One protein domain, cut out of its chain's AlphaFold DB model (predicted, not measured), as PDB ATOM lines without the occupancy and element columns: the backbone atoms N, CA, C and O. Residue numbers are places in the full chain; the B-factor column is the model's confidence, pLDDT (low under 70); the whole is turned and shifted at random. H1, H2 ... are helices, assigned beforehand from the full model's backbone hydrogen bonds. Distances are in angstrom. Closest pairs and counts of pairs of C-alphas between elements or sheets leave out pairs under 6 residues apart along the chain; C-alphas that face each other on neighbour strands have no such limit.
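This is residues 76 to 123 of the 487 residues of the protein "Hypothetical protein" of Symbiodinium sp. CCMP2592 (UniProt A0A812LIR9). Two long helices, H2 and H3, make a narrow open V with its point at their link, and short H1 folds back beside the beginning of H2, at the V's far end. Residues 112 to 123 of H3 stick out free. The printed part has 48 residues with three named helices, H1, H2, H3 in order, and no named strand: all helix. It is flat, 32 by 27 by 15 A, and only just loose, close to compact, with a radius of gyration of the C-alphas of 11.9 A.

Start at H1, residues 76 to 82; it forms a helical hairpin with H2, residues 85 to 102. They touch, H2 with residues 87 to 92 alone; the closest C-alphas, of Ile 80 and Lys 88, are 5.4 A apart. Their tilt is shallow, 6 degrees, opposite ways. H3, residues 105 to 123, is close to H2 but not clearly touching: the closest C-alphas, of Gly 100 and Ile 108, are 6.7 A apart, at a shallow tilt of 26 degrees, opposite ways. H1 and H3 are apart. Every O i to N i+4 pair is within hydrogen-bond range in H1 and H3, and 13 of 14 in H2.

Find C-alpha 76 at (-9.675, -27.528, -33.327), where H1 begins its 10.0 A. H2 runs 26.0 A; H3 runs 26.8 A to C-alpha 123 at (5.689, -44.300, -27.315).

The C-alphas farthest apart, of Thr 84 and Glu 106, are 32.5 A apart. Both links are tight, and the printed part has no cut. Of the printed residues of this predicted model, one, residue 86, has a pLDDT under 70, and the mean pLDDT of the printed part is 79.9.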
ATOM      1  N   LEU A  76     -10.993 -27.784 -32.743       76.12
ATOM      2  CA  LEU A  76      -9.675 -27.528 -33.327       76.12
ATOM      3  C   LEU A  76      -8.840 -28.810 -33.419       76.12
ATOM      4  O   LEU A  76      -8.255 -29.090 -34.465       76.12
ATOM      5  N   VAL A  77      -8.836 -29.629 -32.366       81.19
ATOM      6  CA  VAL A  77      -8.162 -30.936 -32.367       81.19
ATOM      7  C   VAL A  77      -8.811 -31.882 -33.382       81.19
ATOM      8  O   VAL A  77      -8.098 -32.502 -34.170       81.19
ATOM      9  N   SER A  78     -10.144 -31.923 -33.452       83.00
ATOM     10  CA  SER A  78     -10.872 -32.744 -34.432       83.00
ATOM     11  C   SER A  78     -10.575 -32.322 -35.877       83.00
ATOM     12  O   SER A  78     -10.382 -33.169 -36.753       83.00
ATOM     13  N   ALA A  79     -10.468 -31.015 -36.139       80.94
ATOM     14  CA  ALA A  79     -10.093 -30.486 -37.450       80.94
ATOM     15  C   ALA A  79      -8.644 -30.843 -37.828       80.94
ATOM     16  O   ALA A  79      -8.371 -31.201 -38.977       80.94
ATOM     17  N   ILE A  80      -7.719 -30.814 -36.859       85.75
ATOM     18  CA  ILE A  80      -6.340 -31.275 -37.059       85.75
ATOM     19  C   ILE A  80      -6.344 -32.767 -37.392       85.75
ATOM     20  O   ILE A  80      -5.742 -33.165 -38.388       85.75
ATOM     21  N   GLU A  81      -7.064 -33.602 -36.644       87.75
ATOM     22  CA  GLU A  81      -7.121 -35.047 -36.889       87.75
ATOM     23  C   GLU A  81      -7.701 -35.425 -38.260       87.75
ATOM     24  O   GLU A  81      -7.275 -36.431 -38.838       87.75
ATOM     25  N   ALA A  82      -8.589 -34.605 -38.821       88.44
ATOM     26  CA  ALA A  82      -9.140 -34.797 -40.163       88.44
ATOM     27  C   ALA A  82      -8.197 -34.349 -41.304       88.44
ATOM     28  O   ALA A  82      -8.433 -34.687 -42.465       88.44
ATOM     29  N   SER A  83      -7.131 -33.595 -41.008       89.69
ATOM     30  CA  SER A  83      -6.231 -33.032 -42.026       89.69
ATOM     31  C   SER A  83      -5.200 -34.040 -42.569       89.69
ATOM     32  O   SER A  83      -4.976 -35.113 -42.010       89.69
ATOM     33  N   THR A  84      -4.555 -33.727 -43.699       88.94
ATOM     34  CA  THR A  84      -3.500 -34.583 -44.280       88.94
ATOM     35  C   THR A  84      -2.247 -34.599 -43.391       88.94
ATOM     36  O   THR A  84      -2.002 -33.621 -42.692       88.94
ATOM     37  N   PRO A  85      -1.397 -35.646 -43.405       82.00
ATOM     38  CA  PRO A  85      -0.274 -35.776 -42.461       82.00
ATOM     39  C   PRO A  85       0.660 -34.554 -42.390       82.00
ATOM     40  O   PRO A  85       1.056 -34.136 -41.306       82.00
ATOM     41  N   ASN A  86       0.949 -33.924 -43.533       68.88
ATOM     42  CA  ASN A  86       1.778 -32.716 -43.588       68.88
ATOM     43  C   ASN A  86       1.039 -31.462 -43.083       68.88
ATOM     44  O   ASN A  86       1.666 -30.555 -42.536       68.88
ATOM     45  N   ALA A  87      -0.285 -31.402 -43.248       80.94
ATOM     46  CA  ALA A  87      -1.115 -30.337 -42.692       80.94
ATOM     47  C   ALA A  87      -1.298 -30.504 -41.175       80.94
ATOM     48  O   ALA A  87      -1.223 -29.513 -40.457       80.94
ATOM     49  N   LYS A  88      -1.407 -31.746 -40.673       81.50
ATOM     50  CA  LYS A  88      -1.492 -32.060 -39.235       81.50
ATOM     51  C   LYS A  88      -0.351 -31.439 -38.455       81.50
ATOM     52  O   LYS A  88      -0.585 -30.771 -37.457       81.50
ATOM     53  N   GLN A  89       0.877 -31.635 -38.933       71.94
ATOM     54  CA  GLN A  89       2.057 -31.101 -38.265       71.94
ATOM     55  C   GLN A  89       2.046 -29.568 -38.248       71.94
ATOM     56  O   GLN A  89       2.307 -28.968 -37.211       71.94
ATOM     57  N   ARG A  90       1.683 -28.926 -39.365       75.31
ATOM     58  CA  ARG A  90       1.605 -27.459 -39.446       75.31
ATOM     59  C   ARG A  90       0.518 -26.891 -38.535       75.31
ATOM     60  O   ARG A  90       0.780 -25.932 -37.818       75.31
ATOM     61  N   HIS A  91      -0.666 -27.494 -38.521       80.62
ATOM     62  CA  HIS A  91      -1.764 -27.042 -37.672       80.62
ATOM     63  C   HIS A  91      -1.513 -27.325 -36.186       80.62
ATOM     64  O   HIS A  91      -1.882 -26.508 -35.350       80.62
ATOM     65  N   ALA A  92      -0.826 -28.418 -35.844       76.81
ATOM     66  CA  ALA A  92      -0.394 -28.684 -34.474       76.81
ATOM     67  C   ALA A  92       0.629 -27.646 -33.981       76.81
ATOM     68  O   ALA A  92       0.532 -27.193 -32.844       76.81
ATOM     69  N   VAL A  93       1.571 -27.227 -34.838       74.00
ATOM     70  CA  VAL A  93       2.529 -26.155 -34.514       74.00
ATOM     71  C   VAL A  93       1.811 -24.819 -34.324       74.00
ATOM     72  O   VAL A  93       2.034 -24.156 -33.316       74.00
ATOM     73  N   GLN A  94       0.892 -24.462 -35.226       75.44
ATOM     74  CA  GLN A  94       0.098 -23.231 -35.111       75.44
ATOM     75  C   GLN A  94      -0.787 -23.218 -33.858       75.44
ATOM     76  O   GLN A  94      -0.902 -22.189 -33.197       75.44
ATOM     77  N   LEU A  95      -1.384 -24.359 -33.498       81.88
ATOM     78  CA  LEU A  95      -2.137 -24.498 -32.255       81.88
ATOM     79  C   LEU A  95      -1.215 -24.347 -31.037       81.88
ATOM     80  O   LEU A  95      -1.578 -23.662 -30.087       81.88
ATOM     81  N   GLY A  96      -0.018 -24.937 -31.079       78.19
ATOM     82  CA  GLY A  96       0.999 -24.775 -30.040       78.19
ATOM     83  C   GLY A  96       1.417 -23.315 -29.839       78.19
ATOM     84  O   GLY A  96       1.468 -22.859 -28.699       78.19
ATOM     85  N   GLU A  97       1.639 -22.563 -30.920       77.25
ATOM     86  CA  GLU A  97       1.932 -21.123 -30.856       77.25
ATOM     87  C   GLU A  97       0.755 -20.317 -30.296       77.25
ATOM     88  O   GLU A  97       0.942 -19.514 -29.383       77.25
ATOM     89  N   ALA A  98      -0.465 -20.553 -30.789       79.06
ATOM     90  CA  ALA A  98      -1.653 -19.826 -30.341       79.06
ATOM     91  C   ALA A  98      -1.964 -20.078 -28.854       79.06
ATOM     92  O   ALA A  98      -2.299 -19.154 -28.109       79.06
ATOM     93  N   VAL A  99      -1.814 -21.325 -28.400       79.19
ATOM     94  CA  VAL A  99      -2.002 -21.712 -26.995       79.19
ATOM     95  C   VAL A  99      -0.864 -21.171 -26.123       79.19
ATOM     96  O   VAL A  99      -1.116 -20.662 -25.033       79.19
ATOM     97  N   GLY A 100       0.379 -21.206 -26.611       78.50
ATOM     98  CA  GLY A 100       1.542 -20.670 -25.900       78.50
ATOM     99  C   GLY A 100       1.500 -19.151 -25.704       78.50
ATOM    100  O   GLY A 100       1.964 -18.663 -24.680       78.50
ATOM    101  N   GLN A 101       0.905 -18.404 -26.638       80.25
ATOM    102  CA  GLN A 101       0.752 -16.946 -26.526       80.25
ATOM    103  C   GLN A 101      -0.384 -16.513 -25.589       80.25
ATOM    104  O   GLN A 101      -0.390 -15.372 -25.130       80.25
ATOM    105  N   THR A 102      -1.356 -17.388 -25.325       81.31
ATOM    106  CA  THR A 102      -2.582 -17.038 -24.584       81.31
ATOM    107  C   THR A 102      -2.630 -17.604 -23.167       81.31
ATOM    108  O   THR A 102      -3.353 -17.064 -22.327       81.31
ATOM    109  N   LEU A 103      -1.874 -18.665 -22.868       81.75
ATOM    110  CA  LEU A 103      -1.874 -19.280 -21.541       81.75
ATOM    111  C   LEU A 103      -0.910 -18.586 -20.559       81.75
ATOM    112  O   LEU A 103       0.227 -18.285 -20.916       81.75
ATOM    113  N   PRO A 104      -1.309 -18.413 -19.283       83.56
ATOM    114  CA  PRO A 104      -0.386 -18.074 -18.203       83.56
ATOM    115  C   PRO A 104       0.743 -19.105 -18.078       83.56
ATOM    116  O   PRO A 104       0.537 -20.299 -18.315       83.56
ATOM    117  N   ILE A 105       1.922 -18.657 -17.635       73.81
ATOM    118  CA  ILE A 105       3.134 -19.488 -17.521       73.81
ATOM    119  C   ILE A 105       2.888 -20.743 -16.664       73.81
ATOM    120  O   ILE A 105       3.390 -21.821 -16.994       73.81
ATOM    121  N   GLU A 106       2.069 -20.665 -15.604       78.75
ATOM    122  CA  GLU A 106       1.755 -21.850 -14.792       78.75
ATOM    123  C   GLU A 106       0.985 -22.917 -15.586       78.75
ATOM    124  O   GLU A 106       1.270 -24.113 -15.469       78.75
ATOM    125  N   HIS A 107       0.043 -22.499 -16.433       77.88
ATOM    126  CA  HIS A 107      -0.748 -23.407 -17.262       77.88
ATOM    127  C   HIS A 107       0.080 -24.007 -18.399       77.88
ATOM    128  O   HIS A 107      -0.107 -25.181 -18.722       77.88
ATOM    129  N   ILE A 108       1.040 -23.256 -18.949       77.81
ATOM    130  CA  ILE A 108       2.006 -23.775 -19.929       77.81
ATOM    131  C   ILE A 108       2.829 -24.905 -19.301       77.81
ATOM    132  O   ILE A 108       2.933 -25.988 -19.875       77.81
ATOM    133  N   ASN A 109       3.337 -24.715 -18.082       71.62
ATOM    134  CA  ASN A 109       4.102 -25.749 -17.382       71.62
ATOM    135  C   ASN A 109       3.263 -27.003 -17.081       71.62
ATOM    136  O   ASN A 109       3.747 -28.129 -17.239       71.62
ATOM    137  N   MET A 110       1.996 -26.838 -16.684       74.31
ATOM    138  CA  MET A 110       1.073 -27.968 -16.514       74.31
ATOM    139  C   MET A 110       0.797 -28.690 -17.839       74.31
ATOM    140  O   MET A 110       0.818 -29.923 -17.879       74.31
ATOM    141  N   PHE A 111       0.593 -27.937 -18.921       79.69
ATOM    142  CA  PHE A 111       0.384 -28.476 -20.261       79.69
ATOM    143  C   PHE A 111       1.603 -29.262 -20.753       79.69
ATOM    144  O   PHE A 111       1.451 -30.404 -21.181       79.69
ATOM    145  N   LEU A 112       2.818 -28.723 -20.614       79.38
ATOM    146  CA  LEU A 112       4.057 -29.405 -21.007       79.38
ATOM    147  C   LEU A 112       4.279 -30.701 -20.215       79.38
ATOM    148  O   LEU A 112       4.693 -31.715 -20.785       79.38
ATOM    149  N   ARG A 113       3.946 -30.716 -18.916       79.06
ATOM    150  CA  ARG A 113       3.978 -31.943 -18.102       79.06
ATOM    151  C   ARG A 113       2.976 -32.982 -18.607       79.06
ATOM    152  O   ARG A 113       3.349 -34.143 -18.776       79.06
ATOM    153  N   ALA A 114       1.735 -32.581 -18.878       76.06
ATOM    154  CA  ALA A 114       0.705 -33.475 -19.412       76.06
ATOM    155  C   ALA A 114       1.078 -34.014 -20.806       76.06
ATOM    156  O   ALA A 114       0.929 -35.209 -21.072       76.06
ATOM    157  N   LEU A 115       1.636 -33.157 -21.665       79.75
ATOM    158  CA  LEU A 115       2.117 -33.516 -22.995       79.75
ATOM    159  C   LEU A 115       3.254 -34.541 -22.915       79.75
ATOM    160  O   LEU A 115       3.210 -35.554 -23.609       79.75
ATOM    161  N   LYS A 116       4.229 -34.337 -22.019       79.56
ATOM    162  CA  LYS A 116       5.318 -35.298 -21.782       79.56
ATOM    163  C   LYS A 116       4.781 -36.673 -21.373       79.56
ATOM    164  O   LYS A 116       5.224 -37.677 -21.924       79.56
ATOM    165  N   VAL A 117       3.806 -36.727 -20.460       82.06
ATOM    166  CA  VAL A 117       3.157 -37.990 -20.052       82.06
ATOM    167  C   VAL A 117       2.489 -38.673 -21.247       82.06
ATOM    168  O   VAL A 117       2.702 -39.866 -21.460       82.06
ATOM    169  N   LYS A 118       1.746 -37.923 -22.068       83.62
ATOM    170  CA  LYS A 118       1.052 -38.469 -23.244       83.62
ATOM    171  C   LYS A 118       2.003 -38.952 -24.339       83.62
ATOM    172  O   LYS A 118       1.736 -39.983 -24.950       83.62
ATOM    173  N   ILE A 119       3.125 -38.265 -24.557       79.81
ATOM    174  CA  ILE A 119       4.169 -38.710 -25.493       79.81
ATOM    175  C   ILE A 119       4.776 -40.036 -25.023       79.81
ATOM    176  O   ILE A 119       4.932 -40.951 -25.828       79.81
ATOM    177  N   VAL A 120       5.075 -40.171 -23.726       80.88
ATOM    178  CA  VAL A 120       5.606 -41.423 -23.161       80.88
ATOM    179  C   VAL A 120       4.584 -42.558 -23.276       80.88
ATOM    180  O   VAL A 120       4.944 -43.650 -23.707       80.88
ATOM    181  N   GLU A 121       3.314 -42.305 -22.955       86.06
ATOM    182  CA  GLU A 121       2.219 -43.280 -23.085       86.06
ATOM    183  C   GLU A 121       2.044 -43.748 -24.541       86.06
ATOM    184  O   GLU A 121       1.902 -44.946 -24.814       86.06
ATOM    185  N   ARG A 122       2.124 -42.816 -25.501       83.50
ATOM    186  CA  ARG A 122       2.062 -43.134 -26.929       83.50
ATOM    187  C   ARG A 122       3.263 -43.961 -27.376       83.50
ATOM    188  O   ARG A 122       3.073 -44.986 -28.020       83.50
ATOM    189  N   ALA A 123       4.473 -43.565 -26.990       81.81
ATOM    190  CA  ALA A 123       5.689 -44.300 -27.315       81.81
ATOM    191  C   ALA A 123       5.649 -45.737 -26.761       81.81
ATOM    192  O   ALA A 123       5.984 -46.675 -27.479       81.81
TER     193      ALA A 123